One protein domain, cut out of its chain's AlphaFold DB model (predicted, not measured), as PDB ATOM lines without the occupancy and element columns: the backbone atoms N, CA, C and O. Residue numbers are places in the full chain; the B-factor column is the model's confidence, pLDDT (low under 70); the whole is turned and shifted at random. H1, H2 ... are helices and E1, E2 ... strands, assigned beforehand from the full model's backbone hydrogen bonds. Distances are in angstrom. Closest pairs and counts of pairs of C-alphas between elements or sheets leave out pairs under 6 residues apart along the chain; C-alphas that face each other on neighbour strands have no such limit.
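AT A GLANCE: This is residues 47 to 101 and 132 to 262 of the 325 residues of an uncharacterized protein of Roseivivax isoporae LMG 25204 (UniProt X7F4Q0). Picture a twisted sheet of five strands that curls round one helix, H1; on its opposite face the long helix H4 packs along E5 and E4, and H6 crosses H4. Past one end of the strands, H2 leads on to the long helix H3, which lies far out from the sheet, and residues 175 to 187 come back from it to H4. The printed part has 186 residues, with six named helices and five named strands in the order H1 E1 E2 E3 H2 H3 H4 E4 E5 H5 H6, and its class is mixed, helices and strands. The sheet runs E1 E2 E3 E5 E4, antiparallel throughout. The whole is compact, with a radius of gyration of the C-alphas of 17.8 A and spans of 52 by 40 by 32 A.

IN THESE COORDINATES: Find C-alpha 47 at (200.402, 285.560, 215.343); from there H1 runs over residues 47 to 58, 16.8 A from first to last C-alpha. After it come E1, residues 72 to 77, 15.8 A long, and E2, residues 87 to 101, 32.9 A long. Look at residue 94, where E2 bends by 81 degrees. Past the cut, E3 takes residues 132 to 143, 31.4 A long, and bends by 68 degrees at residue 135. Next are H2, residues 145 to 152, and H3, residues 155 to 174, 28.7 A long. Find C-alpha 188 at (211.605, 285.075, 232.969), where H4 begins; it runs to residue 207 over 28.3 A. E4 is residues 215 to 222, 22.9 A, and E5 residues 225 to 234, 27.1 A. H5, residues 245 to 248, comes before H6, residues 250 to 262, 18.3 A long, which ends at C-alpha 262 at (227.735, 297.118, 232.114).

HOW THE PARTS SIT: Begin at the edge strand E1, which forms a hairpin with E2; look for N 75 and O 92, 2.9 A apart. Between E2 and E3 you find N 93 and O 138 at 2.9 A, and between E3 and E5, N 139 and O 230 at 2.8 A. E5 and the other edge strand, E4, form a hairpin, with N 218 and O 229 at 2.9 A. These N and O pairs are within hydrogen-bond range. The sheet curls round H1, whose closest C-alphas to E4 are those of Phe 55 and Tyr 220, 6.5 A. H4 lies on the opposite face at a height over the sheet of 8.4 A; it is over E5 and E4 and along the strands, at 19 degrees to E4 on the local plane. With H1 and H4 on its two faces, the sheet is part of three layers. H5 is on the same face as H4, and the C-alphas of Ser 92 and Ser 245 come within 4.9 A. H4 is the hub, touching three helices. With residues 199 to 204 it touches residues 256 to 261 of H6, closest at the C-alphas of Ala 199 and Ala 260, 5.2 A, at a steep tilt of 69 degrees, only just short of perpendicular. H6 only grazes the sheet, with residues 250 to 253. H2 is on the same face as H4 and only just touches it, with 3 pairs of C-alphas within 8 A, closest at Glu 152 and Ala 188, 5.9 A. H3 is not on the sheet; its residues 157 to 161 only just touch residue 188 of H4, with 3 pairs within 8 A, closest at the C-alphas of Leu 161 and Ala 188, 6.7 A, about perpendicular at 90 degrees. In H1, H2, H3 and H6 every O i to N i+4 pair is within hydrogen-bond range, in H4 15 of 16 are, and H5 is too short for such a pair.

THE WHOLE: The two C-alphas farthest apart are those of Asp 66 and Ala 174, 56.1 A. Residues 102 to 131 are not printed, and C-alphas 101 and 132 stand 6.6 A apart across the cut. The long links are H1 to E1 and H3 to H4. The mean pLDDT of the printed part is 89.2; look for values under 70 at residues 47 to 48, 64 to 70, 178 to 181 and 235 to 241.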
ATOM      1  N   GLU A  47     199.225 284.677 215.453       55.25
ATOM      2  CA  GLU A  47     200.402 285.560 215.343       55.25
ATOM      3  C   GLU A  47     201.707 284.831 215.725       55.25
ATOM      4  O   GLU A  47     202.780 285.188 215.238       55.25
ATOM      5  N   GLY A  48     201.614 283.796 216.570       58.62
ATOM      6  CA  GLY A  48     202.745 282.969 216.984       58.62
ATOM      7  C   GLY A  48     203.408 282.227 215.825       58.62
ATOM      8  O   GLY A  48     204.625 282.083 215.837       58.62
ATOM      9  N   ASP A  49     202.637 281.843 214.810       70.31
ATOM     10  CA  ASP A  49     203.142 281.113 213.645       70.31
ATOM     11  C   ASP A  49     204.013 282.006 212.758       70.31
ATOM     12  O   ASP A  49     205.168 281.710 212.468       70.31
ATOM     13  N   LEU A  50     203.512 283.209 212.461       84.88
ATOM     14  CA  LEU A  50     204.253 284.199 211.679       84.88
ATOM     15  C   LEU A  50     205.523 284.672 212.397       84.88
ATOM     16  O   LEU A  50     206.539 284.899 211.744       84.88
ATOM     17  N   ARG A  51     205.483 284.830 213.728       90.19
ATOM     18  CA  ARG A  51     206.678 285.194 214.512       90.19
ATOM     19  C   ARG A  51     207.715 284.076 214.520       90.19
ATOM     20  O   ARG A  51     208.907 284.370 214.467       90.19
ATOM     21  N   LEU A  52     207.276 282.822 214.589       91.56
ATOM     22  CA  LEU A  52     208.160 281.664 214.548       91.56
ATOM     23  C   LEU A  52     208.819 281.510 213.175       91.56
ATOM     24  O   LEU A  52     210.029 281.297 213.101       91.56
ATOM     25  N   ASP A  53     208.057 281.692 212.101       90.50
ATOM     26  CA  ASP A  53     208.585 281.698 210.737       90.50
ATOM     27  C   ASP A  53     209.578 282.847 210.517       90.50
ATOM     28  O   ASP A  53     210.666 282.631 209.982       90.50
ATOM     29  N   GLU A  54     209.258 284.055 210.994       92.00
ATOM     30  CA  GLU A  54     210.161 285.215 210.967       92.00
ATOM     31  C   GLU A  54     211.472 284.923 211.720       92.00
ATOM     32  O   GLU A  54     212.562 285.167 211.198       92.00
ATOM     33  N   PHE A  55     211.381 284.339 212.917       95.44
ATOM     34  CA  PHE A  55     212.537 283.946 213.722       95.44
ATOM     35  C   PHE A  55     213.411 282.902 213.015       95.44
ATOM     36  O   PHE A  55     214.627 283.075 212.920       95.44
ATOM     37  N   ARG A  56     212.800 281.842 212.468       93.56
ATOM     38  CA  ARG A  56     213.503 280.803 211.696       93.56
ATOM     39  C   ARG A  56     214.202 281.391 210.479       93.56
ATOM     40  O   ARG A  56     215.326 281.003 210.183       93.56
ATOM     41  N   MET A  57     213.570 282.356 209.815       91.69
ATOM     42  CA  MET A  57     214.167 283.060 208.688       91.69
ATOM     43  C   MET A  57     215.451 283.788 209.138       91.69
ATOM     44  O   MET A  57     216.536 283.559 208.599       91.69
ATOM     45  N   LEU A  58     215.375 284.574 210.214       94.44
ATOM     46  CA  LEU A  58     216.518 285.323 210.755       94.44
ATOM     47  C   LEU A  58     217.684 284.439 211.252       94.44
ATOM     48  O   LEU A  58     218.829 284.908 211.309       94.44
ATOM     49  N   LEU A  59     217.411 283.162 211.549       95.19
ATOM     50  CA  LEU A  59     218.386 282.112 211.880       95.19
ATOM     51  C   LEU A  59     219.062 281.455 210.661       95.19
ATOM     52  O   LEU A  59     219.789 280.477 210.812       95.19
ATOM     53  N   THR A  60     218.852 281.966 209.452       91.69
ATOM     54  CA  THR A  60     219.539 281.491 208.240       91.69
ATOM     55  C   THR A  60     220.354 282.612 207.596       91.69
ATOM     56  O   THR A  60     220.192 283.778 207.948       91.69
ATOM     57  N   ASP A  61     221.257 282.277 206.675       90.56
ATOM     58  CA  ASP A  61     221.942 283.269 205.842       90.56
ATOM     59  C   ASP A  61     221.241 283.364 204.482       90.56
ATOM     60  O   ASP A  61     221.222 282.398 203.716       90.56
ATOM     61  N   THR A  62     220.658 284.525 204.172       86.44
ATOM     62  CA  THR A  62     219.937 284.741 202.902       86.44
ATOM     63  C   THR A  62     220.803 285.306 201.802       86.44
ATOM     64  O   THR A  62     220.324 285.443 200.679       86.44
ATOM     65  N   SER A  63     222.076 285.606 202.051       76.94
ATOM     66  CA  SER A  63     222.923 286.198 201.014       76.94
ATOM     67  C   SER A  63     223.226 285.266 199.844       76.94
ATOM     68  O   SER A  63     223.645 285.736 198.790       76.94
ATOM     69  N   ALA A  64     222.990 283.961 200.008       69.38
ATOM     70  CA  ALA A  64     223.049 282.985 198.923       69.38
ATOM     71  C   ALA A  64     221.752 282.921 198.091       69.38
ATOM     72  O   ALA A  64     221.769 282.404 196.974       69.38
ATOM     73  N   SER A  65     220.634 283.422 198.624       65.00
ATOM     74  CA  SER A  65     219.374 283.558 197.887       65.00
ATOM     75  C   SER A  65     219.390 284.836 197.040       65.00
ATOM     76  O   SER A  65     220.133 285.761 197.354       65.00
ATOM     77  N   ASP A  66     218.628 284.855 195.938       59.59
ATOM     78  CA  ASP A  66     218.592 285.936 194.933       59.59
ATOM     79  C   ASP A  66     218.787 287.329 195.563       59.59
ATOM     80  O   ASP A  66     217.934 287.791 196.318       59.59
ATOM     81  N   GLU A  67     219.896 288.015 195.249       53.66
ATOM     82  CA  GLU A  67     220.202 289.360 195.774       53.66
ATOM     83  C   GLU A  67     219.093 290.390 195.447       53.66
ATOM     84  O   GLU A  67     219.002 291.455 196.075       53.66
ATOM     85  N   ASN A  68     218.215 290.064 194.486       52.22
ATOM     86  CA  ASN A  68     217.026 290.842 194.140       52.22
ATOM     87  C   ASN A  68     215.808 290.567 195.029       52.22
ATOM     88  O   ASN A  68     214.768 291.206 194.827       52.22
ATOM     89  N   ALA A  69     215.896 289.669 196.016       56.38
ATOM     90  CA  ALA A  69     214.878 289.511 197.042       56.38
ATOM     91  C   ALA A  69     214.736 290.845 197.794       56.38
ATOM     92  O   ALA A  69     215.528 291.228 198.654       56.38
ATOM     93  N   MET A  70     213.722 291.620 197.411       59.88
ATOM     94  CA  MET A  70     213.551 293.008 197.849       59.88
ATOM     95  C   MET A  70     213.083 293.157 199.306       59.88
ATOM     96  O   MET A  70     212.815 294.274 199.740       59.88
ATOM     97  N   ILE A  71     212.936 292.061 200.059       77.44
ATOM     98  CA  ILE A  71     212.188 292.055 201.325       77.44
ATOM     99  C   ILE A  71     213.103 291.902 202.545       77.44
ATOM    100  O   ILE A  71     212.980 292.695 203.477       77.44
ATOM    101  N   LEU A  72     214.011 290.924 202.547       86.44
ATOM    102  CA  LEU A  72     214.896 290.638 203.676       86.44
ATOM    103  C   LEU A  72     216.249 290.139 203.160       86.44
ATOM    104  O   LEU A  72     216.294 289.224 202.345       86.44
ATOM    105  N   LEU A  73     217.331 290.764 203.624       89.06
ATOM    106  CA  LEU A  73     218.708 290.328 203.406       89.06
ATOM    107  C   LEU A  73     219.412 290.321 204.759       89.06
ATOM    108  O   LEU A  73     219.687 291.380 205.325       89.06
ATOM    109  N   ASN A  74     219.695 289.135 205.274       91.31
ATOM    110  CA  ASN A  74     220.372 288.916 206.540       91.31
ATOM    111  C   ASN A  74     221.584 287.990 206.347       91.31
ATOM    112  O   ASN A  74     221.497 286.948 205.698       91.31
ATOM    113  N   ARG A  75     222.730 288.392 206.899       92.88
ATOM    114  CA  ARG A  75     224.002 287.664 206.801       92.88
ATOM    115  C   ARG A  75     224.423 287.162 208.163       92.88
ATOM    116  O   ARG A  75     224.590 287.971 209.084       92.88
ATOM    117  N   GLN A  76     224.673 285.863 208.275       96.00
ATOM    118  CA  GLN A  76     225.177 285.284 209.511       96.00
ATOM    119  C   GLN A  76     226.535 285.907 209.857       96.00
ATOM    120  O   GLN A  76     227.404 286.079 208.999       96.00
ATOM    121  N   GLN A  77     226.720 286.262 211.125       96.88
ATOM    122  CA  GLN A  77     227.993 286.732 211.655       96.88
ATOM    123  C   GLN A  77     228.548 285.704 212.648       96.88
ATOM    124  O   GLN A  77     227.775 285.077 213.376       96.88
ATOM    125  N   PRO A  78     229.878 285.525 212.718       97.12
ATOM    126  CA  PRO A  78     230.487 284.729 213.774       97.12
ATOM    127  C   PRO A  78     230.115 285.276 215.155       97.12
ATOM    128  O   PRO A  78     230.274 286.470 215.414       97.12
ATOM    129  N   VAL A  79     229.664 284.401 216.052       97.69
ATOM    130  CA  VAL A  79     229.442 284.767 217.454       97.69
ATOM    131  C   VAL A  79     230.807 284.899 218.145       97.69
ATOM    132  O   VAL A  79     231.610 283.964 218.067       97.69
ATOM    133  N   PRO A  80     231.112 286.036 218.801       96.69
ATOM    134  CA  PRO A  80     232.332 286.190 219.592       96.69
ATOM    135  C   PRO A  80     232.491 285.083 220.639       96.69
ATOM    136  O   PRO A  80     231.524 284.699 221.296       96.69
ATOM    137  N   ALA A  81     233.721 284.598 220.833       95.88
ATOM    138  CA  ALA A  81     234.009 283.513 221.778       95.88
ATOM    139  C   ALA A  81     233.619 283.864 223.223       95.88
ATOM    140  O   ALA A  81     233.220 282.983 223.978       95.88
ATOM    141  N   THR A  82     233.664 285.151 223.577       96.44
ATOM    142  CA  THR A  82     233.214 285.687 224.869       96.44
ATOM    143  C   THR A  82     231.747 285.366 225.166       96.44
ATOM    144  O   THR A  82     231.384 285.237 226.324       96.44
ATOM    145  N   PHE A  83     230.902 285.164 224.147       96.31
ATOM    146  CA  PHE A  83     229.479 284.832 224.316       96.31
ATOM    147  C   PHE A  83     229.167 283.342 224.170       96.31
ATOM    148  O   PHE A  83     227.998 282.962 224.044       96.31
ATOM    149  N   SER A  84     230.201 282.494 224.159       93.56
ATOM    150  CA  SER A  84     230.048 281.050 224.010       93.56
ATOM    151  C   SER A  84     229.082 280.489 225.053       93.56
ATOM    152  O   SER A  84     229.159 280.811 226.235       93.56
ATOM    153  N   GLY A  85     228.135 279.669 224.599       94.94
ATOM    154  CA  GLY A  85     227.114 279.070 225.456       94.94
ATOM    155  C   GLY A  85     225.924 279.980 225.778       94.94
ATOM    156  O   GLY A  85     224.857 279.441 226.041       94.94
ATOM    157  N   MET A  86     226.047 281.309 225.680       96.81
ATOM    158  CA  MET A  86     224.968 282.257 226.013       96.81
ATOM    159  C   MET A  86     224.249 282.819 224.783       96.81
ATOM    160  O   MET A  86     223.022 282.909 224.776       96.81
ATOM    161  N   ILE A  87     224.993 283.182 223.732       98.12
ATOM    162  CA  ILE A  87     224.449 283.663 222.454       98.12
ATOM    163  C   ILE A  87     224.694 282.584 221.402       98.12
ATOM    164  O   ILE A  87     225.820 282.125 221.221       98.12
ATOM    165  N   SER A  88     223.633 282.158 220.721       97.56
ATOM    166  CA  SER A  88     223.690 281.085 219.722       97.56
ATOM    167  C   SER A  88     223.791 281.615 218.294       97.56
ATOM    168  O   SER A  88     224.349 280.941 217.430       97.56
ATOM    169  N   TRP A  89     223.282 282.826 218.038       98.00
ATOM    170  CA  TRP A  89     223.231 283.387 216.693       98.00
ATOM    171  C   TRP A  89     223.330 284.909 216.688       98.00
ATOM    172  O   TRP A  89     222.709 285.584 217.509       98.00
ATOM    173  N   VAL A  90     224.061 285.446 215.710       98.19
ATOM    174  CA  VAL A  90     224.097 286.874 215.380       98.19
ATOM    175  C   VAL A  90     223.946 287.016 213.870       98.19
ATOM    176  O   VAL A  90     224.638 286.341 213.106       98.19
ATOM    177  N   SER A  91     223.064 287.910 213.428       96.00
ATOM    178  CA  SER A  91     222.882 288.214 212.009       96.00
ATOM    179  C   SER A  91     222.855 289.719 211.756       96.00
ATOM    180  O   SER A  91     222.247 290.495 212.497       96.00
ATOM    181  N   SER A  92     223.535 290.124 210.686       95.19
ATOM    182  CA  SER A  92     223.474 291.471 210.125       95.19
ATOM    183  C   SER A  92     222.273 291.547 209.193       95.19
ATOM    184  O   SER A  92     222.311 290.939 208.126       95.19
ATOM    185  N   VAL A  93     221.229 292.288 209.560       94.06
ATOM    186  CA  VAL A  93     220.053 292.501 208.706       94.06
ATOM    187  C   VAL A  93     220.307 293.736 207.843       94.06
ATOM    188  O   VAL A  93     220.065 294.864 208.255       94.06
ATOM    189  N   GLU A  94     220.858 293.536 206.651       90.19
ATOM    190  CA  GLU A  94     221.266 294.609 205.730       90.19
ATOM    191  C   GLU A  94     220.080 295.244 204.999       90.19
ATOM    192  O   GLU A  94     220.134 296.414 204.616       90.19
ATOM    193  N   ARG A  95     219.004 294.477 204.807       88.75
ATOM    194  CA  ARG A  95     217.755 294.957 204.218       88.75
ATOM    195  C   ARG A  95     216.586 294.316 204.943       88.75
ATOM    196  O   ARG A  95     216.556 293.103 205.091       88.75
ATOM    197  N   LEU A  96     215.622 295.127 205.347       89.19
ATOM    198  CA  LEU A  96     214.354 294.709 205.931       89.19
ATOM    199  C   LEU A  96     213.247 295.582 205.344       89.19
ATOM    200  O   LEU A  96     213.427 296.792 205.201       89.19
ATOM    201  N   ARG A  97     212.095 294.990 205.040       88.19
ATOM    202  CA  ARG A  97     210.879 295.723 204.687       88.19
ATOM    203  C   ARG A  97     209.833 295.557 205.780       88.19
ATOM    204  O   ARG A  97     209.335 294.459 206.004       88.19
ATOM    205  N   GLU A  98     209.437 296.665 206.391       88.44
ATOM    206  CA  GLU A  98     208.334 296.715 207.351       88.44
ATOM    207  C   GLU A  98     207.092 297.286 206.656       88.44
ATOM    208  O   GLU A  98     207.144 298.342 206.021       88.44
ATOM    209  N   VAL A  99     205.952 296.605 206.786       89.19
ATOM    210  CA  VAL A  99     204.657 297.130 206.343       89.19
ATOM    211  C   VAL A  99     203.793 297.376 207.570       89.19
ATOM    212  O   VAL A  99     203.380 296.438 208.245       89.19
ATOM    213  N   ARG A 100     203.489 298.647 207.843       87.38
ATOM    214  CA  ARG A 100     202.593 299.034 208.938       87.38
ATOM    215  C   ARG A 100     201.227 299.385 208.395       87.38
ATOM    216  O   ARG A 100     201.096 300.368 207.671       87.38
ATOM    217  N   ALA A 101     200.223 298.611 208.783       90.12
ATOM    218  CA  ALA A 101     198.827 298.908 208.512       90.12
ATOM    219  C   ALA A 101     198.182 299.576 209.730       90.12
ATOM    220  O   ALA A 101     198.349 299.121 210.862       90.12
ATOM    221  N   VAL A 132     201.716 301.816 205.233       89.81
ATOM    222  CA  VAL A 132     202.982 302.389 204.775       89.81
ATOM    223  C   VAL A 132     204.013 301.270 204.732       89.81
ATOM    224  O   VAL A 132     204.178 300.536 205.707       89.81
ATOM    225  N   ALA A 133     204.685 301.138 203.591       87.06
ATOM    226  CA  ALA A 133     205.857 300.288 203.453       87.06
ATOM    227  C   ALA A 133     207.105 301.132 203.705       87.06
ATOM    228  O   ALA A 133     207.236 302.225 203.160       87.06
ATOM    229  N   MET A 134     208.001 300.612 204.523       87.94
ATOM    230  CA  MET A 134     209.263 301.249 204.863       87.94
ATOM    231  C   MET A 134     210.380 300.240 204.700       87.94
ATOM    232  O   MET A 134     210.151 299.026 204.732       87.94
ATOM    233  N   HIS A 135     211.583 300.766 204.536       86.44
ATOM    234  CA  HIS A 135     212.777 299.961 204.383       86.44
ATOM    235  C   HIS A 135     213.754 300.303 205.498       86.44
ATOM    236  O   HIS A 135     213.753 301.410 206.044       86.44
ATOM    237  N   GLY A 136     214.541 299.307 205.863       89.94
ATOM    238  CA  GLY A 136     215.309 299.330 207.083       89.94
ATOM    239  C   GLY A 136     216.512 298.416 207.041       89.94
ATOM    240  O   GLY A 136     216.732 297.654 206.099       89.94
ATOM    241  N   GLU A 137     217.269 298.501 208.118       91.81
ATOM    242  CA  GLU A 137     218.367 297.609 208.450       91.81
ATOM    243  C   GLU A 137     218.300 297.309 209.950       91.81
ATOM    244  O   GLU A 137     217.583 297.985 210.694       91.81
ATOM    245  N   GLY A 138     219.053 296.318 210.410       94.81
ATOM    246  CA  GLY A 138     219.015 295.898 211.796       94.81
ATOM    247  C   GLY A 138     220.114 294.926 212.189       94.81
ATOM    248  O   GLY A 138     220.959 294.523 211.388       94.81
ATOM    249  N   VAL A 139     220.069 294.544 213.456       97.06
ATOM    250  CA  VAL A 139     220.887 293.491 214.046       97.06
ATOM    251  C   VAL A 139     219.965 292.509 214.748       97.06
ATOM    252  O   VAL A 139     219.098 292.900 215.529       97.06
ATOM    253  N   PHE A 140     220.140 291.230 214.445       98.19
ATOM    254  CA  PHE A 140     219.389 290.151 215.066       98.19
ATOM    255  C   PHE A 140     220.310 289.324 215.955       98.19
ATOM    256  O   PHE A 140     221.442 289.017 215.566       98.19
ATOM    257  N   LEU A 141     219.811 288.957 217.134       98.44
ATOM    258  CA  LEU A 141     220.485 288.077 218.076       98.44
ATOM    259  C   LEU A 141     219.522 286.991 218.553       98.44
ATOM    260  O   LEU A 141     218.369 287.274 218.885       98.44
ATOM    261  N   SER A 142     220.029 285.767 218.674       98.44
ATOM    262  CA  SER A 142     219.366 284.692 219.410       98.44
ATOM    263  C   SER A 142     220.249 284.249 220.565       98.44
ATOM    264  O   SER A 142     221.438 283.974 220.385       98.44
ATOM    265  N   LEU A 143     219.661 284.145 221.752       98.62
ATOM    266  CA  LEU A 143     220.288 283.495 222.892       98.62
ATOM    267  C   LEU A 143     220.291 281.978 222.690       98.62
ATOM    268  O   LEU A 143     219.565 281.427 221.853       98.62
ATOM    269  N   ASN A 144     221.147 281.292 223.434       98.25
ATOM    270  CA  ASN A 144     221.100 279.846 223.532       98.25
ATOM    271  C   ASN A 144     219.850 279.443 224.323       98.25
ATOM    272  O   ASN A 144     219.745 279.702 225.521       98.25
ATOM    273  N   LEU A 145     218.907 278.802 223.633       97.75
ATOM    274  CA  LEU A 145     217.632 278.395 224.207       97.75
ATOM    275  C   LEU A 145     217.795 277.422 225.381       97.75
ATOM    276  O   LEU A 145     217.032 277.508 226.340       97.75
ATOM    277  N   GLU A 146     218.782 276.526 225.327       98.12
ATOM    278  CA  GLU A 146     219.066 275.575 226.404       98.12
ATOM    279  C   GLU A 146     219.578 276.312 227.642       98.12
ATOM    280  O   GLU A 146     218.991 276.172 228.711       98.12
ATOM    281  N   ALA A 147     220.560 277.203 227.481       98.19
ATOM    282  CA  ALA A 147     221.084 278.008 228.587       98.19
ATOM    283  C   ALA A 147     220.001 278.892 229.229       98.19
ATOM    284  O   ALA A 147     219.915 278.992 230.453       98.19
ATOM    285  N   VAL A 148     219.140 279.518 228.416       98.56
ATOM    286  CA  VAL A 148     217.996 280.300 228.915       98.56
ATOM    287  C   VAL A 148     217.005 279.403 229.659       98.56
ATOM    288  O   VAL A 148     216.530 279.789 230.725       98.56
ATOM    289  N   SER A 149     216.731 278.203 229.140       98.06
ATOM    290  CA  SER A 149     215.832 277.232 229.778       98.06
ATOM    291  C   SER A 149     216.391 276.713 231.107       98.06
ATOM    292  O   SER A 149     215.646 276.536 232.067       98.06
ATOM    293  N   GLU A 150     217.697 276.482 231.214       98.00
ATOM    294  CA  GLU A 150     218.335 276.107 232.481       98.00
ATOM    295  C   GLU A 150     218.278 277.252 233.497       98.00
ATOM    296  O   GLU A 150     217.909 277.046 234.657       98.00
ATOM    297  N   TRP A 151     218.593 278.472 233.055       98.38
ATOM    298  CA  TRP A 151     218.571 279.665 233.896       98.38
ATOM    299  C   TRP A 151     217.173 279.982 234.440       98.38
ATOM    300  O   TRP A 151     217.032 280.216 235.641       98.38
ATOM    301  N   GLU A 152     216.132 279.944 233.602       97.62
ATOM    302  CA  GLU A 152     214.759 280.253 234.034       97.62
ATOM    303  C   GLU A 152     214.193 279.214 235.016       97.62
ATOM    304  O   GLU A 152     213.266 279.523 235.765       97.62
ATOM    305  N   ASN A 153     214.774 278.008 235.052       97.75
ATOM    306  CA  ASN A 153     214.416 276.944 235.990       97.75
ATOM    307  C   ASN A 153     215.200 276.991 237.315       97.75
ATOM    308  O   ASN A 153     214.984 276.146 238.191       97.75
ATOM    309  N   ARG A 154     216.097 277.968 237.509       98.12
ATOM    310  CA  ARG A 154     216.774 278.141 238.799       98.12
ATOM    311  C   ARG A 154     215.761 278.498 239.901       98.12
ATOM    312  O   ARG A 154     214.895 279.347 239.679       98.12
ATOM    313  N   PRO A 155     215.880 277.922 241.116       98.25
ATOM    314  CA  PRO A 155     214.915 278.165 242.193       98.25
ATOM    315  C   PRO A 155     214.738 279.641 242.568       98.25
ATOM    316  O   PRO A 155     213.620 280.075 242.834       98.25
ATOM    317  N   ASP A 156     215.821 280.418 242.564       97.69
ATOM    318  CA  ASP A 156     215.815 281.843 242.899       97.69
ATOM    319  C   ASP A 156     215.134 282.705 241.823       97.69
ATOM    320  O   ASP A 156     214.394 283.635 242.160       97.69
ATOM    321  N   VAL A 157     215.306 282.362 240.541       97.88
ATOM    322  CA  VAL A 157     214.597 282.999 239.420       97.88
ATOM    323  C   VAL A 157     213.100 282.685 239.478       97.88
ATOM    324  O   VAL A 157     212.278 283.602 239.418       97.88
ATOM    325  N   ILE A 158     212.726 281.415 239.674       97.50
ATOM    326  CA  ILE A 158     211.318 280.999 239.812       97.50
ATOM    327  C   ILE A 158     210.644 281.738 240.975       97.50
ATOM    328  O   ILE A 158     209.545 282.277 240.821       97.50
ATOM    329  N   GLU A 159     211.298 281.788 242.139       97.38
ATOM    330  CA  GLU A 159     210.761 282.470 243.318       97.38
ATOM    331  C   GLU A 159     210.572 283.970 243.058       97.38
ATOM    332  O   GLU A 159     209.547 284.552 243.428       97.38
ATOM    333  N   HIS A 160     211.530 284.603 242.376       95.88
ATOM    334  CA  HIS A 160     211.437 286.008 242.000       95.88
ATOM    335  C   HIS A 160     210.239 286.293 241.091       95.88
ATOM    336  O   HIS A 160     209.422 287.163 241.411       95.88
ATOM    337  N   LEU A 161     210.067 285.515 240.020       95.31
ATOM    338  CA  LEU A 161     208.938 285.659 239.095       95.31
ATOM    339  C   LEU A 161     207.590 285.391 239.781       95.31
ATOM    340  O   LEU A 161     206.606 286.082 239.497       95.31
ATOM    341  N   ALA A 162     207.534 284.452 240.731       94.19
ATOM    342  CA  ALA A 162     206.334 284.203 241.526       94.19
ATOM    343  C   ALA A 162     205.954 285.421 242.388       94.19
ATOM    344  O   ALA A 162     204.790 285.835 242.399       94.19
ATOM    345  N   ARG A 163     206.930 286.058 243.057       93.19
ATOM    346  CA  ARG A 163     206.694 287.296 243.827       93.19
ATOM    347  C   ARG A 163     206.246 288.452 242.933       93.19
ATOM    348  O   ARG A 163     205.335 289.199 243.307       93.19
ATOM    349  N   LEU A 164     206.859 288.609 241.759       92.12
ATOM    350  CA  LEU A 164     206.462 289.635 240.789       92.12
ATOM    351  C   LEU A 164     205.036 289.417 240.288       92.12
ATOM    352  O   LEU A 164     204.248 290.362 240.269       92.12
ATOM    353  N   THR A 165     204.684 288.172 239.975       91.25
ATOM    354  CA  THR A 165     203.331 287.780 239.567       91.25
ATOM    355  C   THR A 165     202.302 288.106 240.637       91.25
ATOM    356  O   THR A 165     201.299 288.761 240.347       91.25
ATOM    357  N   GLN A 166     202.576 287.730 241.887       90.00
ATOM    358  CA  GLN A 166     201.692 288.042 243.005       90.00
ATOM    359  C   GLN A 166     201.510 289.557 243.163       90.00
ATOM    360  O   GLN A 166     200.382 290.047 243.232       90.00
ATOM    361  N   THR A 167     202.606 290.321 243.118       89.25
ATOM    362  CA  THR A 167     202.539 291.783 243.256       89.25
ATOM    363  C   THR A 167     201.766 292.440 242.111       89.25
ATOM    364  O   THR A 167     201.005 293.385 242.330       89.25
ATOM    365  N   HIS A 168     201.943 291.945 240.883       87.62
ATOM    366  CA  HIS A 168     201.194 292.406 239.719       87.62
ATOM    367  C   HIS A 168     199.688 292.182 239.913       87.62
ATOM    368  O   HIS A 168     198.903 293.114 239.730       87.62
ATOM    369  N   MET A 169     199.288 290.976 240.333       86.81
ATOM    370  CA  MET A 169     197.881 290.643 240.581       86.81
ATOM    371  C   MET A 169     197.272 291.506 241.689       86.81
ATOM    372  O   MET A 169     196.154 291.999 241.534       86.81
ATOM    373  N   ASP A 170     197.998 291.725 242.784       88.19
ATOM    374  CA  ASP A 170     197.513 292.541 243.901       88.19
ATOM    375  C   ASP A 170     197.343 294.012 243.499       88.19
ATOM    376  O   ASP A 170     196.330 294.633 243.829       88.19
ATOM    377  N   THR A 171     198.271 294.545 242.697       85.75
ATOM    378  CA  THR A 171     198.170 295.903 242.138       85.75
ATOM    379  C   THR A 171     196.981 296.023 241.180       85.75
ATOM    380  O   THR A 171     196.193 296.960 241.289       85.75
ATOM    381  N   ALA A 172     196.793 295.052 240.279       84.00
ATOM    382  CA  ALA A 172     195.669 295.042 239.342       84.00
ATOM    383  C   ALA A 172     194.308 295.002 240.064       84.00
ATOM    384  O   ALA A 172     193.393 295.747 239.703       84.00
ATOM    385  N   ARG A 173     194.191 294.195 241.130       85.19
ATOM    386  CA  ARG A 173     192.994 294.140 241.986       85.19
ATOM    387  C   ARG A 173     192.737 295.469 242.695       85.19
ATOM    388  O   ARG A 173     191.595 295.922 242.719       85.19
ATOM    389  N   ALA A 174     193.778 296.104 243.238       86.25
ATOM    390  CA  ALA A 174     193.665 297.411 243.889       86.25
ATOM    391  C   ALA A 174     193.214 298.519 242.916       86.25
ATOM    392  O   ALA A 174     192.492 299.432 243.308       86.25
ATOM    393  N   GLU A 175     193.579 298.407 241.637       83.25
ATOM    394  CA  GLU A 175     193.132 299.296 240.557       83.25
ATOM    395  C   GLU A 175     191.729 298.956 240.009       83.25
ATOM    396  O   GLU A 175     191.243 299.628 239.094       83.25
ATOM    397  N   GLY A 176     191.066 297.922 240.539       80.38
ATOM    398  CA  GLY A 176     189.739 297.486 240.098       80.38
ATOM    399  C   GLY A 176     189.722 296.791 238.732       80.38
ATOM    400  O   GLY A 176     188.670 296.726 238.095       80.38
ATOM    401  N   LYS A 177     190.869 296.287 238.257       77.25
ATOM    402  CA  LYS A 177     190.958 295.483 237.030       77.25
ATOM    403  C   LYS A 177     190.629 294.021 237.340       77.25
ATOM    404  O   LYS A 177     190.998 293.505 238.396       77.25
ATOM    405  N   GLN A 178     189.967 293.335 236.407       65.81
ATOM    406  CA  GLN A 178     189.866 291.877 236.468       65.81
ATOM    407  C   GLN A 178     191.262 291.281 236.262       65.81
ATOM    408  O   GLN A 178     191.932 291.574 235.275       65.81
ATOM    409  N   ALA A 179     191.712 290.492 237.234       62.19
ATOM    410  CA  ALA A 179     192.986 289.787 237.200       62.19
ATOM    411  C   ALA A 179     192.707 288.305 236.917       62.19
ATOM    412  O   ALA A 179     192.800 287.472 237.818       62.19
ATOM    413  N   ASP A 180     192.324 287.993 235.676       63.03
ATOM    414  CA  ASP A 180     191.981 286.626 235.240       63.03
ATOM    415  C   ASP A 180     193.220 285.728 235.031       63.03
ATOM    416  O   ASP A 180     193.121 284.600 234.554       63.03
ATOM    417  N   GLY A 181     194.404 286.213 235.408       68.69
ATOM    418  CA  GLY A 181     195.674 285.507 235.306       68.69
ATOM    419  C   GLY A 181     196.850 286.476 235.235       68.69
ATOM    420  O   GLY A 181     196.671 287.690 235.133       68.69
ATOM    421  N   ALA A 182     198.066 285.934 235.309       74.12
ATOM    422  CA  ALA A 182     199.262 286.699 234.988       74.12
ATOM    423  C   ALA A 182     199.304 286.940 233.469       74.12
ATOM    424  O   ALA A 182     198.969 286.022 232.714       74.12
ATOM    425  N   PRO A 183     199.724 288.127 232.998       82.06
ATOM    426  CA  PRO A 183     200.008 288.332 231.582       82.06
ATOM    427  C   PRO A 183     201.008 287.289 231.082       82.06
ATOM    428  O   PRO A 183     201.963 286.966 231.788       82.06
ATOM    429  N   SER A 184     200.833 286.788 229.858       83.56
ATOM    430  CA  SER A 184     201.738 285.777 229.294       83.56
ATOM    431  C   SER A 184     203.178 286.282 229.166       83.56
ATOM    432  O   SER A 184     204.108 285.486 229.233       83.56
ATOM    433  N   GLN A 185     203.366 287.598 229.038       87.50
ATOM    434  CA  GLN A 185     204.660 288.284 229.017       87.50
ATOM    435  C   GLN A 185     205.365 288.325 230.380       87.50
ATOM    436  O   GLN A 185     206.563 288.585 230.441       87.50
ATOM    437  N   LEU A 186     204.657 288.077 231.486       89.81
ATOM    438  CA  LEU A 186     205.243 288.081 232.826       89.81
ATOM    439  C   LEU A 186     205.920 286.732 233.122       89.81
ATOM    440  O   LEU A 186     205.508 285.981 234.003       89.81
ATOM    441  N   ASN A 187     206.953 286.414 232.344       93.69
ATOM    442  CA  ASN A 187     207.794 285.232 232.507       93.69
ATOM    443  C   ASN A 187     209.279 285.603 232.346       93.69
ATOM    444  O   ASN A 187     209.608 286.610 231.716       93.69
ATOM    445  N   ALA A 188     210.172 284.783 232.908       97.00
ATOM    446  CA  ALA A 188     211.605 285.075 232.969       97.00
ATOM    447  C   ALA A 188     212.224 285.312 231.581       97.00
ATOM    448  O   ALA A 188     212.925 286.303 231.384       97.00
ATOM    449  N   ARG A 189     211.910 284.449 230.605       97.69
ATOM    450  CA  ARG A 189     212.418 284.532 229.228       97.69
ATOM    451  C   ARG A 189     212.034 285.834 228.544       97.69
ATOM    452  O   ARG A 189     212.883 286.494 227.951       97.69
ATOM    453  N   TYR A 190     210.759 286.208 228.632       97.69
ATOM    454  CA  TYR A 190     210.260 287.432 228.015       97.69
ATOM    455  C   TYR A 190     210.911 288.656 228.641       97.69
ATOM    456  O   TYR A 190     211.440 289.497 227.919       97.69
ATOM    457  N   MET A 191     210.941 288.718 229.973       97.62
ATOM    458  CA  MET A 191     211.550 289.835 230.688       97.62
ATOM    459  C   MET A 191     213.050 289.957 230.394       97.62
ATOM    460  O   MET A 191     213.526 291.073 230.188       97.62
ATOM    461  N   LEU A 192     213.785 288.841 230.306       98.56
ATOM    462  CA  LEU A 192     215.201 288.826 229.922       98.56
ATOM    463  C   LEU A 192     215.410 289.388 228.512       98.56
ATOM    464  O   LEU A 192     216.169 290.339 228.340       98.56
ATOM    465  N   ILE A 193     214.731 288.823 227.509       98.62
ATOM    466  CA  ILE A 193     214.898 289.212 226.100       98.62
ATOM    467  C   ILE A 193     214.478 290.665 225.874       98.62
ATOM    468  O   ILE A 193     215.177 291.410 225.190       98.62
ATOM    469  N   HIS A 194     213.374 291.090 226.487       98.19
ATOM    470  CA  HIS A 194     212.879 292.458 226.391       98.19
ATOM    471  C   HIS A 194     213.834 293.463 227.052       98.19
ATOM    472  O   HIS A 194     214.234 294.451 226.441       98.19
ATOM    473  N   THR A 195     214.287 293.173 228.275       98.38
ATOM    474  CA  THR A 195     215.276 294.016 228.969       98.38
ATOM    475  C   THR A 195     216.595 294.066 228.191       98.38
ATOM    476  O   THR A 195     217.221 295.122 228.108       98.38
ATOM    477  N   PHE A 196     217.005 292.957 227.565       98.69
ATOM    478  CA  PHE A 196     218.199 292.925 226.726       98.69
ATOM    479  C   PHE A 196     218.045 293.779 225.462       98.69
ATOM    480  O   PHE A 196     218.951 294.543 225.130       98.69
ATOM    481  N   ALA A 197     216.888 293.725 224.793       98.56
ATOM    482  CA  ALA A 197     216.584 294.582 223.648       98.56
ATOM    483  C   ALA A 197     216.676 296.069 224.022       98.56
ATOM    484  O   ALA A 197     217.284 296.858 223.294       98.56
ATOM    485  N   HIS A 198     216.169 296.431 225.201       98.12
ATOM    486  CA  HIS A 198     216.263 297.789 225.723       98.12
ATOM    487  C   HIS A 198     217.707 298.236 225.958       98.12
ATOM    488  O   HIS A 198     218.103 299.312 225.499       98.12
ATOM    489  N   ALA A 199     218.505 297.388 226.610       97.88
ATOM    490  CA  ALA A 199     219.915 297.667 226.850       97.88
ATOM    491  C   ALA A 199     220.691 297.860 225.538       97.88
ATOM    492  O   ALA A 199     221.475 298.804 225.397       97.88
ATOM    493  N   LEU A 200     220.412 297.020 224.537       98.06
ATOM    494  CA  LEU A 200     221.019 297.126 223.214       98.06
ATOM    495  C   LEU A 200     220.585 298.389 222.473       98.06
ATOM    496  O   LEU A 200     221.446 299.059 221.914       98.06
ATOM    497  N   ILE A 201     219.301 298.764 222.475       97.44
ATOM    498  CA  ILE A 201     218.839 300.012 221.837       97.44
ATOM    499  C   ILE A 201     219.506 301.229 222.478       97.44
ATOM    500  O   ILE A 201     219.945 302.128 221.756       97.44
ATOM    501  N   ALA A 202     219.594 301.269 223.812       95.38
ATOM    502  CA  ALA A 202     220.240 302.369 224.520       95.38
ATOM    503  C   ALA A 202     221.687 302.551 224.034       95.38
ATOM    504  O   ALA A 202     222.064 303.650 223.614       95.38
ATOM    505  N   ARG A 203     222.459 301.460 223.971       95.31
ATOM    506  CA  ARG A 203     223.856 301.488 223.522       95.31
ATOM    507  C   ARG A 203     224.007 301.736 222.016       95.31
ATOM    508  O   ARG A 203     224.795 302.586 221.600       95.31
ATOM    509  N   LEU A 204     223.187 301.088 221.191       95.06
ATOM    510  CA  LEU A 204     223.144 301.300 219.741       95.06
ATOM    511  C   LEU A 204     222.817 302.747 219.385       95.06
ATOM    512  O   LEU A 204     223.337 303.243 218.388       95.06
ATOM    513  N   SER A 205     221.995 303.442 220.175       92.69
ATOM    514  CA  SER A 205     221.684 304.849 219.904       92.69
ATOM    515  C   SER A 205     222.917 305.760 219.995       92.69
ATOM    516  O   SER A 205     223.024 306.752 219.274       92.69
ATOM    517  N   VAL A 206     223.897 305.376 220.816       90.50
ATOM    518  CA  VAL A 206     225.191 306.059 220.931       90.50
ATOM    519  C   VAL A 206     226.133 305.648 219.794       90.50
ATOM    520  O   VAL A 206     226.746 306.507 219.161       90.50
ATOM    521  N   ASP A 207     226.220 304.351 219.486       87.62
ATOM    522  CA  ASP A 207     227.232 303.808 218.567       87.62
ATOM    523  C   ASP A 207     226.842 303.866 217.074       87.62
ATOM    524  O   ASP A 207     227.715 303.829 216.197       87.62
ATOM    525  N   SER A 208     225.544 303.924 216.754       83.44
ATOM    526  CA  SER A 208     225.028 303.934 215.372       83.44
ATOM    527  C   SER A 208     224.683 305.331 214.840       83.44
ATOM    528  O   SER A 208     224.566 305.501 213.627       83.44
ATOM    529  N   GLY A 209     224.534 306.328 215.721       82.31
ATOM    530  CA  GLY A 209     224.102 307.689 215.377       82.31
ATOM    531  C   GLY A 209     222.590 307.849 215.162       82.31
ATOM    532  O   GLY A 209     222.133 308.965 214.913       82.31
ATOM    533  N   TYR A 210     221.807 306.771 215.280       88.06
ATOM    534  CA  TYR A 210     220.347 306.840 215.327       88.06
ATOM    535  C   TYR A 210     219.874 307.237 216.727       88.06
ATOM    536  O   TYR A 210     220.385 306.744 217.727       88.06
ATOM    537  N   SER A 211     218.852 308.090 216.826       89.44
ATOM    538  CA  SER A 211     218.200 308.319 218.117       89.44
ATOM    539  C   SER A 211     217.520 307.038 218.598       89.44
ATOM    540  O   SER A 211     217.037 306.243 217.792       89.44
ATOM    541  N   SER A 212     217.396 306.862 219.915       89.38
ATOM    542  CA  SER A 212     216.665 305.720 220.482       89.38
ATOM    543  C   SER A 212     215.234 305.622 219.941       89.38
ATOM    544  O   SER A 212     214.774 304.529 219.643       89.38
ATOM    545  N   SER A 213     214.570 306.757 219.689       89.62
ATOM    546  CA  SER A 213     213.229 306.828 219.085       89.62
ATOM    547  C   SER A 213     213.143 306.354 217.625       89.62
ATOM    548  O   SER A 213     212.042 306.073 217.149       89.62
ATOM    549  N   ALA A 214     214.272 306.290 216.912       90.19
ATOM    550  CA  ALA A 214     214.367 305.804 215.533       90.19
ATOM    551  C   ALA A 214     214.727 304.310 215.447       90.19
ATOM    552  O   ALA A 214     214.660 303.723 214.362       90.19
ATOM    553  N   LEU A 215     215.105 303.710 216.578       93.81
ATOM    554  CA  LEU A 215     215.347 302.281 216.732       93.81
ATOM    555  C   LEU A 215     214.106 301.613 217.316       93.81
ATOM    556  O   LEU A 215     213.413 302.183 218.159       93.81
ATOM    557  N   ARG A 216     213.830 300.403 216.851       94.19
ATOM    558  CA  ARG A 216     212.690 299.582 217.247       94.19
ATOM    559  C   ARG A 216     213.168 298.196 217.605       94.19
ATOM    560  O   ARG A 216     214.132 297.708 217.018       94.19
ATOM    561  N   GLU A 217     212.452 297.557 218.511       95.69
ATOM    562  CA  GLU A 217     212.624 296.141 218.795       95.69
ATOM    563  C   GLU A 217     211.526 295.298 218.148       95.69
ATOM    564  O   GLU A 217     210.408 295.750 217.877       95.69
ATOM    565  N   ARG A 218     211.860 294.034 217.938       95.88
ATOM    566  CA  ARG A 218     210.934 292.953 217.642       95.88
ATOM    567  C   ARG A 218     211.377 291.755 218.473       95.88
ATOM    568  O   ARG A 218     212.525 291.326 218.348       95.88
ATOM    569  N   LEU A 219     210.506 291.260 219.351       97.19
ATOM    570  CA  LEU A 219     210.848 290.203 220.300       97.19
ATOM    571  C   LEU A 219     210.353 288.843 219.789       97.19
ATOM    572  O   LEU A 219     209.195 288.694 219.380       97.19
ATOM    573  N   TYR A 220     211.223 287.838 219.862       97.12
ATOM    574  CA  TYR A 220     210.927 286.446 219.525       97.12
ATOM    575  C   TYR A 220     211.064 285.613 220.791       97.12
ATOM    576  O   TYR A 220     212.143 285.137 221.148       97.12
ATOM    577  N   VAL A 221     209.948 285.484 221.502       96.25
ATOM    578  CA  VAL A 221     209.882 284.772 222.775       96.25
ATOM    579  C   VAL A 221     208.763 283.750 222.711       96.25
ATOM    580  O   VAL A 221     207.603 284.088 222.486       96.25
ATOM    581  N   GLY A 222     209.119 282.489 222.903       93.00
ATOM    582  CA  GLY A 222     208.200 281.360 222.849       93.00
ATOM    583  C   GLY A 222     208.931 280.065 223.182       93.00
ATOM    584  O   GLY A 222     210.126 280.118 223.472       93.00
ATOM    585  N   PRO A 223     208.260 278.903 223.132       91.38
ATOM    586  CA  PRO A 223     208.872 277.617 223.475       91.38
ATOM    587  C   PRO A 223     210.174 277.342 222.711       91.38
ATOM    588  O   PRO A 223     211.149 276.912 223.316       91.38
ATOM    589  N   GLU A 224     210.201 277.693 221.421       93.38
ATOM    590  CA  GLU A 224     211.337 277.501 220.506       93.38
ATOM    591  C   GLU A 224     212.144 278.789 220.247       93.38
ATOM    592  O   GLU A 224     213.039 278.795 219.407       93.38
ATOM    593  N   MET A 225     211.818 279.901 220.921       97.00
ATOM    594  CA  MET A 225     212.359 281.222 220.590       97.00
ATOM    595  C   MET A 225     212.896 281.951 221.821       97.00
ATOM    596  O   MET A 225     212.198 282.109 222.827       97.00
ATOM    597  N   ALA A 226     214.124 282.446 221.699       98.12
ATOM    598  CA  ALA A 226     214.763 283.333 222.662       98.12
ATOM    599  C   ALA A 226     215.661 284.322 221.909       98.12
ATOM    600  O   ALA A 226     216.885 284.229 221.955       98.12
ATOM    601  N   GLY A 227     215.059 285.250 221.168       98.31
ATOM    602  CA  GLY A 227     215.810 286.212 220.367       98.31
ATOM    603  C   GLY A 227     215.114 287.549 220.198       98.31
ATOM    604  O   GLY A 227     213.965 287.745 220.593       98.31
ATOM    605  N   LEU A 228     215.839 288.482 219.599       98.56
ATOM    606  CA  LEU A 228     215.390 289.844 219.360       98.56
ATOM    607  C   LEU A 228     216.000 290.388 218.069       98.56
ATOM    608  O   LEU A 228     217.131 290.058 217.705       98.56
ATOM    609  N   LEU A 229     215.258 291.264 217.403       98.06
ATOM    610  CA  LEU A 229     215.732 292.079 216.291       98.06
ATOM    611  C   LEU A 229     215.645 293.547 216.698       98.06
ATOM    612  O   LEU A 229     214.566 294.033 217.037       98.06
ATOM    613  N   ILE A 230     216.770 294.258 216.621       97.50
ATOM    614  CA  ILE A 230     216.790 295.721 216.692       97.50
ATOM    615  C   ILE A 230     216.926 296.259 215.280       97.50
ATOM    616  O   ILE A 230     217.885 295.931 214.582       97.50
ATOM    617  N   TYR A 231     215.990 297.095 214.856       94.50
ATOM    618  CA  TYR A 231     215.962 297.618 213.498       94.50
ATOM    619  C   TYR A 231     215.603 299.100 213.468       94.50
ATOM    620  O   TYR A 231     214.994 299.646 214.388       94.50
ATOM    621  N   THR A 232     215.987 299.758 212.383       91.50
ATOM    622  CA  THR A 232     215.464 301.071 212.011       91.50
ATOM    623  C   THR A 232     214.617 300.937 210.755       91.50
ATOM    624  O   THR A 232     214.814 300.014 209.967       91.50
ATOM    625  N   SER A 233     213.647 301.827 210.581       81.19
ATOM    626  CA  SER A 233     212.681 301.763 209.489       81.19
ATOM    627  C   SER A 233     212.267 303.175 209.100       81.19
ATOM    628  O   SER A 233     211.633 303.888 209.886       81.19
ATOM    629  N   THR A 234     212.665 303.597 207.900       75.62
ATOM    630  CA  THR A 234     212.380 304.930 207.361       75.62
ATOM    631  C   THR A 234     211.540 304.837 206.083       75.62
ATOM    632  O   THR A 234     211.693 303.886 205.314       75.62
ATOM    633  N   PRO A 235     210.638 305.805 205.822       65.19
ATOM    634  CA  PRO A 235     209.831 305.821 204.598       65.19
ATOM    635  C   PRO A 235     210.658 305.958 203.314       65.19
ATOM    636  O   PRO A 235     210.251 305.448 202.272       65.19
ATOM    637  N   ASP A 236     211.813 306.625 203.388       59.38
ATOM    638  CA  ASP A 236     212.663 306.889 202.230       59.38
ATOM    639  C   ASP A 236     213.589 305.699 201.938       59.38
ATOM    640  O   ASP A 236     214.279 305.192 202.822       59.38
ATOM    641  N   ALA A 237     213.612 305.267 200.674       49.25
ATOM    642  CA  ALA A 237     214.424 304.147 200.186       49.25
ATOM    643  C   ALA A 237     215.927 304.479 200.042       49.25
ATOM    644  O   ALA A 237     216.728 303.582 199.792       49.25
ATOM    645  N   ASP A 238     216.309 305.749 200.212       45.78
ATOM    646  CA  ASP A 238     217.634 306.287 199.869       45.78
ATOM    647  C   ASP A 238     218.664 306.290 201.017       45.78
ATOM    648  O   ASP A 238     219.744 306.863 200.859       45.78
ATOM    649  N   GLY A 239     218.412 305.674 202.180       53.12
ATOM    650  CA  GLY A 239     219.350 305.894 203.288       53.12
ATOM    651  C   GLY A 239     219.264 305.011 204.519       53.12
ATOM    652  O   GLY A 239     219.079 305.524 205.619       53.12
ATOM    653  N   THR A 240     219.579 303.725 204.383       60.44
ATOM    654  CA  THR A 240     220.294 303.021 205.455       60.44
ATOM    655  C   THR A 240     221.753 302.895 205.029       60.44
ATOM    656  O   THR A 240     222.127 302.100 204.173       60.44
ATOM    657  N   MET A 241     222.627 303.746 205.576       60.69
ATOM    658  CA  MET A 241     224.056 303.749 205.227       60.69
ATOM    659  C   MET A 241     224.815 302.551 205.827       60.69
ATOM    660  O   MET A 241     226.028 302.642 206.025       60.69
ATOM    661  N   GLY A 242     224.145 301.449 206.180       74.00
ATOM    662  CA  GLY A 242     224.736 300.303 206.869       74.00
ATOM    663  C   GLY A 242     225.109 300.587 208.332       74.00
ATOM    664  O   GLY A 242     225.984 299.918 208.879       74.00
ATOM    665  N   GLY A 243     224.600 301.669 208.929       82.00
ATOM    666  CA  GLY A 243     225.040 302.174 210.234       82.00
ATOM    667  C   GLY A 243     224.742 301.200 211.365       82.00
ATOM    668  O   GLY A 243     225.601 300.969 212.221       82.00
ATOM    669  N   LEU A 244     223.554 300.602 211.316       90.56
ATOM    670  CA  LEU A 244     223.069 299.668 212.321       90.56
ATOM    671  C   LEU A 244     223.501 298.231 212.010       90.56
ATOM    672  O   LEU A 244     224.096 297.589 212.871       90.56
ATOM    673  N   SER A 245     223.316 297.754 210.774       92.44
ATOM    674  CA  SER A 245     223.693 296.386 210.372       92.44
ATOM    675  C   SER A 245     225.183 296.091 210.591       92.44
ATOM    676  O   SER A 245     225.552 295.020 211.076       92.44
ATOM    677  N   ARG A 246     226.070 297.078 210.381       92.50
ATOM    678  CA  ARG A 246     227.511 296.943 210.680       92.50
ATOM    679  C   ARG A 246     227.831 296.657 212.145       92.50
ATOM    680  O   ARG A 246     228.932 296.166 212.405       92.50
ATOM    681  N   GLN A 247     226.941 296.971 213.087       95.19
ATOM    682  CA  GLN A 247     227.167 296.671 214.503       95.19
ATOM    683  C   GLN A 247     227.117 295.163 214.784       95.19
ATOM    684  O   GLN A 247     227.707 294.723 215.762       95.19
ATOM    685  N   ALA A 248     226.544 294.355 213.881       96.12
ATOM    686  CA  ALA A 248     226.581 292.895 213.968       96.12
ATOM    687  C   ALA A 248     227.970 292.283 213.716       96.12
ATOM    688  O   ALA A 248     228.170 291.100 213.988       96.12
ATOM    689  N   ARG A 249     228.951 293.052 213.215       96.06
ATOM    690  CA  ARG A 249     230.316 292.538 213.012       96.06
ATOM    691  C   ARG A 249     230.905 292.064 214.347       96.06
ATOM    692  O   ARG A 249     230.819 292.825 215.309       96.06
ATOM    693  N   PRO A 250     231.609 290.916 214.402       96.81
ATOM    694  CA  PRO A 250     231.962 290.254 215.663       96.81
ATOM    695  C   PRO A 250     232.597 291.169 216.719       96.81
ATOM    696  O   PRO A 250     232.084 291.269 217.824       96.81
ATOM    697  N   ALA A 251     233.648 291.919 216.366       96.31
ATOM    698  CA  ALA A 251     234.334 292.809 217.311       96.31
ATOM    699  C   ALA A 251     233.462 293.977 217.813       96.31
ATOM    700  O   ALA A 251     233.627 294.435 218.939       96.31
ATOM    701  N   ARG A 252     232.538 294.476 216.981       96.25
ATOM    702  CA  ARG A 252     231.605 295.546 217.372       96.25
ATOM    703  C   ARG A 252     230.485 294.996 218.236       96.25
ATOM    704  O   ARG A 252     230.173 295.600 219.250       96.25
ATOM    705  N   MET A 253     229.935 293.847 217.852       96.94
ATOM    706  CA  MET A 253     228.902 293.154 218.613       96.94
ATOM    707  C   MET A 253     229.407 292.781 220.009       96.94
ATOM    708  O   MET A 253     228.695 292.963 220.990       96.94
ATOM    709  N   GLU A 254     230.658 292.325 220.105       97.12
ATOM    710  CA  GLU A 254     231.303 292.035 221.383       97.12
ATOM    711  C   GLU A 254     231.329 293.260 222.303       97.12
ATOM    712  O   GLU A 254     230.814 293.221 223.418       97.12
ATOM    713  N   GLN A 255     231.862 294.378 221.808       96.56
ATOM    714  CA  GLN A 255     231.917 295.626 222.568       96.56
ATOM    715  C   GLN A 255     230.524 296.159 222.919       96.56
ATOM    716  O   GLN A 255     230.309 296.586 224.050       96.56
ATOM    717  N   LEU A 256     229.589 296.103 221.968       96.94
ATOM    718  CA  LEU A 256     228.209 296.555 222.123       96.94
ATOM    719  C   LEU A 256     227.508 295.830 223.273       96.94
ATOM    720  O   LEU A 256     226.955 296.484 224.153       96.94
ATOM    721  N   VAL A 257     227.528 294.495 223.268       97.81
ATOM    722  CA  VAL A 257     226.839 293.694 224.289       97.81
ATOM    723  C   VAL A 257     227.490 293.903 225.653       97.81
ATOM    724  O   VAL A 257     226.777 294.195 226.605       97.81
ATOM    725  N   LEU A 258     228.822 293.835 225.756       97.38
ATOM    726  CA  LEU A 258     229.514 294.028 227.037       97.38
ATOM    727  C   LEU A 258     229.227 295.410 227.643       97.38
ATOM    728  O   LEU A 258     228.929 295.516 228.829       97.38
ATOM    729  N   GLN A 259     229.256 296.467 226.825       96.69
ATOM    730  CA  GLN A 259     228.941 297.821 227.289       96.69
ATOM    731  C   GLN A 259     227.463 297.965 227.654       96.69
ATOM    732  O   GLN A 259     227.158 298.541 228.690       96.69
ATOM    733  N   ALA A 260     226.547 297.400 226.862       96.81
ATOM    734  CA  ALA A 260     225.120 297.422 227.176       96.81
ATOM    735  C   ALA A 260     224.815 296.735 228.519       96.81
ATOM    736  O   ALA A 260     224.004 297.247 229.291       96.81
ATOM    737  N   LEU A 261     225.470 295.607 228.812       97.38
ATOM    738  CA  LEU A 261     225.325 294.897 230.084       97.38
ATOM    739  C   LEU A 261     225.883 295.712 231.258       97.38
ATOM    740  O   LEU A 261     225.178 295.858 232.260       97.38
ATOM    741  N   ALA A 262     227.087 296.275 231.106       95.75
ATOM    742  CA  ALA A 262     227.735 297.118 232.114       95.75
ATOM    743  C   ALA A 262     226.915 298.385 232.429       95.75
ATOM    744  O   ALA A 262     226.687 298.721 233.590       95.75
TER     745      ALA A 262